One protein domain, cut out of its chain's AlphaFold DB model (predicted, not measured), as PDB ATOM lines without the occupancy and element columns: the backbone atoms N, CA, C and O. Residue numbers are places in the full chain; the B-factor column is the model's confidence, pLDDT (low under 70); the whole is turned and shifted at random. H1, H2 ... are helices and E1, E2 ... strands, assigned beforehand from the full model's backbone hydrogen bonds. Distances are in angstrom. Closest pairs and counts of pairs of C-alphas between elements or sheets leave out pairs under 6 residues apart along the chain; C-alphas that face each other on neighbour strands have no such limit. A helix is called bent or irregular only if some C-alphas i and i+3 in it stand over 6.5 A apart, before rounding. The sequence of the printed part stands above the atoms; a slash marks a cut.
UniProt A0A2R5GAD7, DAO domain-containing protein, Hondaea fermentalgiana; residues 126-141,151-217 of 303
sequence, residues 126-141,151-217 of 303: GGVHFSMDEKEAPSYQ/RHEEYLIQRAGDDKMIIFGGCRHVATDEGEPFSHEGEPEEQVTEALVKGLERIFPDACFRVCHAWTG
ATOM      1  N   GLY A 126     170.219 142.261 229.389       81.69
ATOM      2  CA  GLY A 126     169.065 141.867 230.187       81.69
ATOM      3  C   GLY A 126     167.921 141.387 229.298       81.69
ATOM      4  O   GLY A 126     167.931 141.576 228.080       81.69
ATOM      5  N   GLY A 127     166.911 140.821 229.938       84.62
ATOM      6  CA  GLY A 127     165.579 140.660 229.381       84.62
ATOM      7  C   GLY A 127     164.551 140.856 230.485       84.62
ATOM      8  O   GLY A 127     164.904 141.097 231.641       84.62
ATOM      9  N   VAL A 128     163.283 140.751 230.124       83.56
ATOM     10  CA  VAL A 128     162.171 140.851 231.068       83.56
ATOM     11  C   VAL A 128     161.344 139.581 230.998       83.56
ATOM     12  O   VAL A 128     161.032 139.129 229.899       83.56
ATOM     13  N   HIS A 129     161.008 139.022 232.159       81.94
ATOM     14  CA  HIS A 129     159.927 138.049 232.303       81.94
ATOM     15  C   HIS A 129     158.683 138.794 232.773       81.94
ATOM     16  O   HIS A 129     158.770 139.687 233.622       81.94
ATOM     17  N   PHE A 130     157.537 138.464 232.202       79.62
ATOM     18  CA  PHE A 130     156.263 139.085 232.529       79.62
ATOM     19  C   PHE A 130     155.111 138.146 232.179       79.62
ATOM     20  O   PHE A 130     155.304 137.155 231.484       79.62
ATOM     21  N   SER A 131     153.910 138.489 232.641       80.44
ATOM     22  CA  SER A 131     152.679 137.827 232.217       80.44
ATOM     23  C   SER A 131     151.811 138.783 231.419       80.44
ATOM     24  O   SER A 131     151.660 139.959 231.768       80.44
ATOM     25  N   MET A 132     151.229 138.273 230.339       78.69
ATOM     26  CA  MET A 132     150.193 138.969 229.578       78.69
ATOM     27  C   MET A 132     148.784 138.805 230.177       78.69
ATOM     28  O   MET A 132     147.852 139.478 229.708       78.69
ATOM     29  N   ASP A 133     148.606 137.947 231.188       77.62
ATOM     30  CA  ASP A 133     147.351 137.790 231.927       77.62
ATOM     31  C   ASP A 133     147.344 138.683 233.176       77.62
ATOM     32  O   ASP A 133     148.048 138.457 234.160       77.62
ATOM     33  N   GLU A 134     146.480 139.700 233.170       75.00
ATOM     34  CA  GLU A 134     146.315 140.610 234.308       75.00
ATOM     35  C   GLU A 134     145.902 139.885 235.598       75.00
ATOM     36  O   GLU A 134     146.162 140.386 236.693       75.00
ATOM     37  N   LYS A 135     145.295 138.696 235.498       76.75
ATOM     38  CA  LYS A 135     144.936 137.880 236.667       76.75
ATOM     39  C   LYS A 135     146.152 137.335 237.405       76.75
ATOM     40  O   LYS A 135     146.035 137.052 238.595       76.75
ATOM     41  N   GLU A 136     147.293 137.206 236.735       72.00
ATOM     42  CA  GLU A 136     148.553 136.766 237.337       72.00
ATOM     43  C   GLU A 136     149.361 137.927 237.927       72.00
ATOM     44  O   GLU A 136     150.295 137.708 238.693       72.00
ATOM     45  N   ALA A 137     148.997 139.186 237.666       69.19
ATOM     46  CA  ALA A 137     149.706 140.333 238.238       69.19
ATOM     47  C   ALA A 137     149.913 140.249 239.777       69.19
ATOM     48  O   ALA A 137     151.002 140.600 240.242       69.19
ATOM     49  N   PRO A 138     148.955 139.741 240.589       66.31
ATOM     50  CA  PRO A 138     149.163 139.545 242.024       66.31
ATOM     51  C   PRO A 138     150.232 138.499 242.376       66.31
ATOM     52  O   PRO A 138     150.960 138.700 243.348       66.31
ATOM     53  N   SER A 139     150.368 137.405 241.611       63.44
ATOM     54  CA  SER A 139     151.354 136.352 241.907       63.44
ATOM     55  C   SER A 139     152.788 136.816 241.650       63.44
ATOM     56  O   SER A 139     153.683 136.464 242.419       63.44
ATOM     57  N   TYR A 140     152.997 137.685 240.654       61.88
ATOM     58  CA  TYR A 140     154.291 138.335 240.400       61.88
ATOM     59  C   TYR A 140     154.679 139.339 241.497       61.88
ATOM     60  O   TYR A 140     155.859 139.519 241.780       61.88
ATOM     61  N   GLN A 141     153.708 139.976 242.159       55.75
ATOM     62  CA  GLN A 141     153.976 140.888 243.283       55.75
ATOM     63  C   GLN A 141     154.315 140.149 244.587       55.75
ATOM     64  O   GLN A 141     154.976 140.716 245.457       55.75
ATOM     65  N   ARG A 151     153.699 129.118 236.293       58.09
ATOM     66  CA  ARG A 151     153.537 130.522 235.881       58.09
ATOM     67  C   ARG A 151     153.494 130.640 234.360       58.09
ATOM     68  O   ARG A 151     154.340 130.065 233.669       58.09
ATOM     69  N   HIS A 152     152.533 131.398 233.828       63.62
ATOM     70  CA  HIS A 152     152.535 131.779 232.420       63.62
ATOM     71  C   HIS A 152     153.550 132.917 232.251       63.62
ATOM     72  O   HIS A 152     153.242 134.097 232.394       63.62
ATOM     73  N   GLU A 153     154.809 132.537 232.049       72.06
ATOM     74  CA  GLU A 153     155.905 133.482 231.852       72.06
ATOM     75  C   GLU A 153     156.171 133.675 230.357       72.06
ATOM     76  O   GLU A 153     156.606 132.764 229.642       72.06
ATOM     77  N   GLU A 154     155.911 134.890 229.889       85.88
ATOM     78  CA  GLU A 154     156.470 135.421 228.660       85.88
ATOM     79  C   GLU A 154     157.814 136.082 228.941       85.88
ATOM     80  O   GLU A 154     158.028 136.686 229.992       85.88
ATOM     81  N   TYR A 155     158.723 136.002 227.976       88.62
ATOM     82  CA  TYR A 155     160.013 136.660 228.063       88.62
ATOM     83  C   TYR A 155     160.317 137.460 226.806       88.62
ATOM     84  O   TYR A 155     160.031 137.041 225.681       88.62
ATOM     85  N   LEU A 156     160.937 138.621 227.006       90.25
ATOM     86  CA  LEU A 156     161.398 139.501 225.943       90.25
ATOM     87  C   LEU A 156     162.860 139.874 226.167       90.25
ATOM     88  O   LEU A 156     163.247 140.336 227.243       90.25
ATOM     89  N   ILE A 157     163.671 139.700 225.126       89.50
ATOM     90  CA  ILE A 157     165.104 139.999 225.132       89.50
ATOM     91  C   ILE A 157     165.415 140.889 223.934       89.50
ATOM     92  O   ILE A 157     165.167 140.508 222.790       89.50
ATOM     93  N   GLN A 158     166.005 142.058 224.183       87.50
ATOM     94  CA  GLN A 158     166.612 142.851 223.118       87.50
ATOM     95  C   GLN A 158     167.948 142.214 222.741       87.50
ATOM     96  O   GLN A 158     168.834 142.081 223.589       87.50
ATOM     97  N   ARG A 159     168.121 141.838 221.472       84.88
ATOM     98  CA  ARG A 159     169.395 141.283 221.015       84.88
ATOM     99  C   ARG A 159     170.456 142.386 221.005       84.88
ATOM    100  O   ARG A 159     170.258 143.443 220.412       84.88
ATOM    101  N   ALA A 160     171.594 142.142 221.650       77.81
ATOM    102  CA  ALA A 160     172.726 143.060 221.558       77.81
ATOM    103  C   ALA A 160     173.307 143.095 220.140       77.81
ATOM    104  O   ALA A 160     173.322 142.087 219.435       77.81
ATOM    105  N   GLY A 161     173.790 144.272 219.742       75.56
ATOM    106  CA  GLY A 161     174.386 144.502 218.425       75.56
ATOM    107  C   GLY A 161     173.381 144.686 217.283       75.56
ATOM    108  O   GLY A 161     173.793 145.077 216.195       75.56
ATOM    109  N   ASP A 162     172.082 144.469 217.520       77.38
ATOM    110  CA  ASP A 162     171.014 144.697 216.541       77.38
ATOM    111  C   ASP A 162     169.782 145.305 217.230       77.38
ATOM    112  O   ASP A 162     168.983 144.612 217.866       77.38
ATOM    113  N   ASP A 163     169.626 146.623 217.103       79.50
ATOM    114  CA  ASP A 163     168.539 147.403 217.705       79.50
ATOM    115  C   ASP A 163     167.152 147.080 217.122       79.50
ATOM    116  O   ASP A 163     166.138 147.527 217.654       79.50
ATOM    117  N   LYS A 164     167.085 146.269 216.061       84.19
ATOM    118  CA  LYS A 164     165.843 145.885 215.377       84.19
ATOM    119  C   LYS A 164     165.425 144.446 215.649       84.19
ATOM    120  O   LYS A 164     164.367 144.035 215.175       84.19
ATOM    121  N   MET A 165     166.228 143.679 216.385       88.06
ATOM    122  CA  MET A 165     165.953 142.274 216.678       88.06
ATOM    123  C   MET A 165     165.589 142.072 218.145       88.06
ATOM    124  O   MET A 165     166.403 142.272 219.046       88.06
ATOM    125  N   ILE A 166     164.375 141.579 218.365       90.25
ATOM    126  CA  ILE A 166     163.911 141.101 219.665       90.25
ATOM    127  C   ILE A 166     163.727 139.586 219.617       90.25
ATOM    128  O   ILE A 166     163.335 139.025 218.593       90.25
ATOM    129  N   ILE A 167     164.004 138.927 220.734       91.06
ATOM    130  CA  ILE A 167     163.584 137.552 220.989       91.06
ATOM    131  C   ILE A 167     162.359 137.639 221.887       91.06
ATOM    132  O   ILE A 167     162.416 138.272 222.941       91.06
ATOM    133  N   PHE A 168     161.273 137.002 221.463       92.44
ATOM    134  CA  PHE A 168     160.038 136.925 222.225       92.44
ATOM    135  C   PHE A 168     159.580 135.472 222.311       92.44
ATOM    136  O   PHE A 168     159.508 134.790 221.289       92.44
ATOM    137  N   GLY A 169     159.311 134.992 223.521       90.38
ATOM    138  CA  GLY A 169     158.885 133.618 223.760       90.38
ATOM    139  C   GLY A 169     158.018 133.492 225.006       90.38
ATOM    140  O   GLY A 169     157.820 134.461 225.734       90.38
ATOM    141  N   GLY A 170     157.468 132.299 225.231       86.81
ATOM    142  CA  GLY A 170     156.432 132.067 226.239       86.81
ATOM    143  C   GLY A 170     155.199 131.440 225.602       86.81
ATOM    144  O   GLY A 170     155.342 130.559 224.754       86.81
ATOM    145  N   CYS A 171     154.000 131.868 226.017       84.25
ATOM    146  CA  CYS A 171     152.713 131.369 225.509       84.25
ATOM    147  C   CYS A 171     152.571 129.835 225.526       84.25
ATOM    148  O   CYS A 171     151.808 129.266 224.744       84.25
ATOM    149  N   ARG A 172     153.278 129.141 226.428       77.88
ATOM    150  CA  ARG A 172     153.284 127.668 226.476       77.88
ATOM    151  C   ARG A 172     151.893 127.086 226.735       77.88
ATOM    152  O   ARG A 172     151.575 126.021 226.233       77.88
ATOM    153  N   HIS A 173     151.058 127.821 227.463       76.62
ATOM    154  CA  HIS A 173     149.668 127.467 227.747       76.62
ATOM    155  C   HIS A 173     148.776 127.387 226.496       76.62
ATOM    156  O   HIS A 173     147.664 126.875 226.574       76.62
ATOM    157  N   VAL A 174     149.224 127.917 225.351       80.56
ATOM    158  CA  VAL A 174     148.484 127.849 224.083       80.56
ATOM    159  C   VAL A 174     148.662 126.481 223.423       80.56
ATOM    160  O   VAL A 174     147.710 125.951 222.857       80.56
ATOM    161  N   ALA A 175     149.854 125.888 223.519       74.94
ATOM    162  CA  ALA A 175     150.110 124.535 223.034       74.94
ATOM    163  C   ALA A 175     149.744 123.521 224.119       74.94
ATOM    164  O   ALA A 175     150.550 123.218 224.998       74.94
ATOM    165  N   THR A 176     148.515 123.012 224.058       68.06
ATOM    166  CA  THR A 176     148.047 121.949 224.952       68.06
ATOM    167  C   THR A 176     147.707 120.687 224.177       68.06
ATOM    168  O   THR A 176     147.102 120.748 223.107       68.06
ATOM    169  N   ASP A 177     148.070 119.542 224.747       61.50
ATOM    170  CA  ASP A 177     147.524 118.239 224.383       61.50
ATOM    171  C   ASP A 177     146.818 117.674 225.617       61.50
ATOM    172  O   ASP A 177     147.363 117.700 226.718       61.50
ATOM    173  N   GLU A 178     145.553 117.283 225.469       60.50
ATOM    174  CA  GLU A 178     144.668 116.881 226.581       60.50
ATOM    175  C   GLU A 178     144.601 117.867 227.776       60.50
ATOM    176  O   GLU A 178     144.220 117.494 228.883       60.50
ATOM    177  N   GLY A 179     144.905 119.151 227.550       56.44
ATOM    178  CA  GLY A 179     144.901 120.193 228.585       56.44
ATOM    179  C   GLY A 179     146.237 120.389 229.308       56.44
ATOM    180  O   GLY A 179     146.325 121.279 230.149       56.44
ATOM    181  N   GLU A 180     147.274 119.630 228.950       55.38
ATOM    182  CA  GLU A 180     148.631 119.777 229.480       55.38
ATOM    183  C   GLU A 180     149.548 120.470 228.461       55.38
ATOM    184  O   GLU A 180     149.452 120.180 227.263       55.38
ATOM    185  N   PRO A 181     150.455 121.370 228.889       61.69
ATOM    186  CA  PRO A 181     151.418 121.996 227.993       61.69
ATOM    187  C   PRO A 181     152.272 120.950 227.265       61.69
ATOM    188  O   PRO A 181     153.051 120.225 227.889       61.69
ATOM    189  N   PHE A 182     152.162 120.892 225.941       65.94
ATOM    190  CA  PHE A 182     152.837 119.890 225.121       65.94
ATOM    191  C   PHE A 182     153.387 120.529 223.848       65.94
ATOM    192  O   PHE A 182     152.679 121.260 223.166       65.94
ATOM    193  N   SER A 183     154.651 120.252 223.521       65.38
ATOM    194  CA  SER A 183     155.257 120.686 222.259       65.38
ATOM    195  C   SER A 183     155.954 119.520 221.577       65.38
ATOM    196  O   SER A 183     156.593 118.684 222.226       65.38
ATOM    197  N   HIS A 184     155.824 119.467 220.255       68.00
ATOM    198  CA  HIS A 184     156.515 118.478 219.446       68.00
ATOM    199  C   HIS A 184     157.962 118.901 219.192       68.00
ATOM    200  O   HIS A 184     158.272 120.066 218.954       68.00
ATOM    201  N   GLU A 185     158.871 117.927 219.168       68.69
ATOM    202  CA  GLU A 185     160.211 118.185 218.654       68.69
ATOM    203  C   GLU A 185     160.126 118.463 217.148       68.69
ATOM    204  O   GLU A 185     159.776 117.579 216.364       68.69
ATOM    205  N   GLY A 186     160.440 119.691 216.731       73.56
ATOM    206  CA  GLY A 186     160.489 120.030 215.314       73.56
ATOM    207  C   GLY A 186     160.124 121.469 214.992       73.56
ATOM    208  O   GLY A 186     160.878 122.379 215.342       73.56
ATOM    209  N   GLU A 187     159.046 121.627 214.223       77.12
ATOM    210  CA  GLU A 187     158.530 122.925 213.784       77.12
ATOM    211  C   GLU A 187     157.774 123.625 214.917       77.12
ATOM    212  O   GLU A 187     157.051 122.956 215.658       77.12
ATOM    213  N   PRO A 188     157.887 124.958 215.031       83.50
ATOM    214  CA  PRO A 188     157.038 125.745 215.916       83.50
ATOM    215  C   PRO A 188     155.557 125.543 215.595       83.50
ATOM    216  O   PRO A 188     155.152 125.556 214.430       83.50
ATOM    217  N   GLU A 189     154.728 125.438 216.627       85.12
ATOM    218  CA  GLU A 189     153.285 125.398 216.467       85.12
ATOM    219  C   GLU A 189     152.768 126.766 215.981       85.12
ATOM    220  O   GLU A 189     153.042 127.814 216.578       85.12
ATOM    221  N   GLU A 190     151.986 126.764 214.896       87.38
ATOM    222  CA  GLU A 190     151.435 127.989 214.290       87.38
ATOM    223  C   GLU A 190     150.622 128.799 215.308       87.38
ATOM    224  O   GLU A 190     150.803 130.006 215.431       87.38
ATOM    225  N   GLN A 191     149.812 128.120 216.125       88.62
ATOM    226  CA  GLN A 191     148.971 128.753 217.144       88.62
ATOM    227  C   GLN A 191     149.789 129.480 218.222       88.62
ATOM    228  O   GLN A 191     149.418 130.579 218.636       88.62
ATOM    229  N   VAL A 192     150.916 128.902 218.658       88.62
ATOM    230  CA  VAL A 192     151.823 129.543 219.628       88.62
ATOM    231  C   VAL A 192     152.504 130.742 218.984       88.62
ATOM    232  O   VAL A 192     152.574 131.814 219.583       88.62
ATOM    233  N   THR A 193     152.959 130.586 217.741       90.25
ATOM    234  CA  THR A 193     153.607 131.662 216.984       90.25
ATOM    235  C   THR A 193     152.652 132.845 216.790       90.25
ATOM    236  O   THR A 193     153.025 133.988 217.048       90.25
ATOM    237  N   GLU A 194     151.398 132.593 216.413       91.31
ATOM    238  CA  GLU A 194     150.364 133.627 216.310       91.31
ATOM    239  C   GLU A 194     150.057 134.297 217.652       91.31
ATOM    240  O   GLU A 194     149.869 135.514 217.697       91.31
ATOM    241  N   ALA A 195     149.979 133.525 218.741       90.81
ATOM    242  CA  ALA A 195     149.730 134.067 220.073       90.81
ATOM    243  C   ALA A 195     150.858 135.009 220.516       90.81
ATOM    244  O   ALA A 195     150.581 136.100 221.015       90.81
ATOM    245  N   LEU A 196     152.114 134.637 220.252       92.44
ATOM    246  CA  LEU A 196     153.278 135.484 220.507       92.44
ATOM    247  C   LEU A 196     153.231 136.778 219.679       92.44
ATOM    248  O   LEU A 196     153.445 137.860 220.220       92.44
ATOM    249  N   VAL A 197     152.898 136.703 218.385       92.69
ATOM    250  CA  VAL A 197     152.781 137.903 217.531       92.69
ATOM    251  C   VAL A 197     151.673 138.833 218.032       92.69
ATOM    252  O   VAL A 197     151.921 140.022 218.221       92.69
ATOM    253  N   LYS A 198     150.483 138.300 218.340       91.50
ATOM    254  CA  LYS A 198     149.373 139.085 218.915       91.50
ATOM    255  C   LYS A 198     149.748 139.695 220.269       91.50
ATOM    256  O   LYS A 198     149.344 140.815 220.574       91.50
ATOM    257  N   GLY A 199     150.529 138.974 221.075       90.69
ATOM    258  CA  GLY A 199     151.095 139.470 222.327       90.69
ATOM    259  C   GLY A 199     151.987 140.693 222.112       90.69
ATOM    260  O   GLY A 199     151.778 141.723 222.752       90.69
ATOM    261  N   LEU A 200     152.918 140.629 221.154       91.94
ATOM    262  CA  LEU A 200     153.770 141.768 220.788       91.94
ATOM    263  C   LEU A 200     152.966 142.966 220.283       91.94
ATOM    264  O   LEU A 200     153.232 144.085 220.711       91.94
ATOM    265  N   GLU A 201     151.978 142.742 219.418       92.50
ATOM    266  CA  GLU A 201     151.093 143.800 218.911       92.50
ATOM    267  C   GLU A 201     150.285 144.458 220.039       92.50
ATOM    268  O   GLU A 201     150.059 145.666 220.018       92.50
ATOM    269  N   ARG A 202     149.891 143.696 221.069       90.44
ATOM    270  CA  ARG A 202     149.230 144.246 222.263       90.44
ATOM    271  C   ARG A 202     150.178 145.101 223.106       90.44
ATOM    272  O   ARG A 202     149.748 146.124 223.634       90.44
ATOM    273  N   ILE A 203     151.435 144.682 223.263       89.88
ATOM    274  CA  ILE A 203     152.443 145.399 224.064       89.88
ATOM    275  C   ILE A 203     152.923 146.663 223.332       89.88
ATOM    276  O   ILE A 203     153.122 147.704 223.958       89.88
ATOM    277  N   PHE A 204     153.078 146.589 222.010       92.06
ATOM    278  CA  PHE A 204     153.603 147.655 221.158       92.06
ATOM    279  C   PHE A 204     152.642 147.953 219.989       92.06
ATOM    280  O   PHE A 204     152.953 147.626 218.841       92.06
ATOM    281  N   PRO A 205     151.492 148.602 220.244       93.06
ATOM    282  CA  PRO A 205     150.428 148.780 219.246       93.06
ATOM    283  C   PRO A 205     150.830 149.630 218.034       93.06
ATOM    284  O   PRO A 205     150.250 149.489 216.962       93.06
ATOM    285  N   ASP A 206     151.830 150.500 218.193       94.94
ATOM    286  CA  ASP A 206     152.320 151.378 217.125       94.94
ATOM    287  C   ASP A 206     153.507 150.775 216.345       94.94
ATOM    288  O   ASP A 206     154.011 151.386 215.398       94.94
ATOM    289  N   ALA A 207     153.988 149.590 216.738       90.12
ATOM    290  CA  ALA A 207     155.116 148.918 216.103       90.12
ATOM    291  C   ALA A 207     154.650 147.868 215.084       90.12
ATOM    292  O   ALA A 207     153.618 147.225 215.239       90.12
ATOM    293  N   CYS A 208     155.445 147.667 214.033       89.44
ATOM    294  CA  CYS A 208     155.229 146.604 213.053       89.44
ATOM    295  C   CYS A 208     156.321 145.545 213.206       89.44
ATOM    296  O   CYS A 208     157.508 145.857 213.080       89.44
ATOM    297  N   PHE A 209     155.921 144.295 213.416       90.38
ATOM    298  CA  PHE A 209     156.846 143.181 213.596       90.38
ATOM    299  C   PHE A 209     156.891 142.286 212.361       90.38
ATOM    300  O   PHE A 209     155.885 142.036 211.701       90.38
ATOM    301  N   ARG A 210     158.083 141.770 212.059       91.25
ATOM    302  CA  ARG A 210     158.282 140.702 211.080       91.25
ATOM    303  C   ARG A 210     158.914 139.521 211.795       91.25
ATOM    304  O   ARG A 210     160.035 139.645 212.282       91.25
ATOM    305  N   VAL A 211     158.236 138.377 211.790       91.00
ATOM    306  CA  VAL A 211     158.825 137.116 212.254       91.00
ATOM    307  C   VAL A 211     159.935 136.736 211.277       91.00
ATOM    308  O   VAL A 211     159.676 136.373 210.131       91.00
ATOM    309  N   CYS A 212     161.188 136.904 211.697       87.38
ATOM    310  CA  CYS A 212     162.342 136.493 210.901       87.38
ATOM    311  C   CYS A 212     162.663 135.009 211.107       87.38
ATOM    312  O   CYS A 212     163.076 134.355 210.155       87.38
ATOM    313  N   HIS A 213     162.444 134.499 212.322       86.38
ATOM    314  CA  HIS A 213     162.677 133.116 212.722       86.38
ATOM    315  C   HIS A 213     161.695 132.726 213.829       86.38
ATOM    316  O   HIS A 213     161.315 133.567 214.644       86.38
ATOM    317  N   ALA A 214     161.344 131.446 213.874       87.81
ATOM    318  CA  ALA A 214     160.612 130.817 214.964       87.81
ATOM    319  C   ALA A 214     161.249 129.445 215.233       87.81
ATOM    320  O   ALA A 214     161.731 128.791 214.308       87.81
ATOM    321  N   TRP A 215     161.295 129.026 216.495       87.19
ATOM    322  CA  TRP A 215     161.821 127.722 216.900       87.19
ATOM    323  C   TRP A 215     161.026 127.192 218.096       87.19
ATOM    324  O   TRP A 215     160.472 127.968 218.871       87.19
ATOM    325  N   THR A 216     161.020 125.873 218.258       84.88
ATOM    326  CA  THR A 216     160.584 125.204 219.487       84.88
ATOM    327  C   THR A 216     161.722 124.346 220.040       84.88
ATOM    328  O   THR A 216     162.621 123.925 219.303       84.88
ATOM    329  N   GLY A 217     161.714 124.114 221.349       80.31
ATOM    330  CA  GLY A 217     162.720 123.333 222.051       80.31
ATOM    331  C   GLY A 217     162.107 122.535 223.194       80.31
ATOM    332  O   GLY A 217     161.254 123.027 223.929       80.31
TER     333      GLY A 217
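What this domain is: This is residues 126 to 141 and 151 to 217 of the 303 residues of the protein "DAO domain-containing protein" of Hondaea fermentalgiana (UniProt A0A2R5GAD7). A small three-stranded sheet has the longer helix H2 near its E3 edge, while the short helix H1 sits off beyond the E1 edge, and long loops make up much of the rest. After H2, residues 204 to 217 fold back the other way without a named element. The printed part has 83 residues, under half of them in named elements, which run E1, H1, E2, E3, H2; the sheet's order is E1, E2, E3, all antiparallel. The class is mixed, helices and strands, and the whole is compact, with a radius of gyration of the C-alphas of 13.5 A and spans of 40 by 35 by 23 A.

How they stand to each other: E1, residues 127 to 130, is antiparallel to E2, residues 154 to 158, at 159 degrees, with N 128 and O 156 2.9 A apart. E2 and E3, residues 166 to 169, form an antiparallel hairpin at 166 degrees, with N 157 and O 167 2.9 A apart. H1, residues 134 to 141, is only just not on the sheet, with 4 pairs of C-alphas within 10 A. H2, residues 190 to 203, is on the sheet but only grazes it with residues 192 to 200; the closest C-alphas of E3 and H2, Gly 169 and Leu 196, are 6.7 A apart. H1 is apart from E3 and H2. In H2 every O i to N i+4 pair is within hydrogen-bond range; in H1 2 of 4 are, and 3 of 5 O i to N i+3 pairs.

Where its parts are: E1 begins at C-alpha 127 (165.579, 140.660, 229.381) and is 10.0 A long. H1 is 11.8 A long and irregular, with C-alphas 135 and 138 7.0 A apart. E2 is 13.7 A long, E3 9.9 A. H2 is 20.0 A long and ends at C-alpha 203 (152.443, 145.399, 224.064).

The domain as a whole: The C-alphas farthest apart, Gly 161 and Glu 178, are 41.4 A apart. Residues 142 to 150 are not printed, a gap of 12.7 A between C-alphas 141 and 151. The link from E3 to H2 is long. Confidence is under 70 at residues 137 to 141, 151 to 152 and 176 to 185.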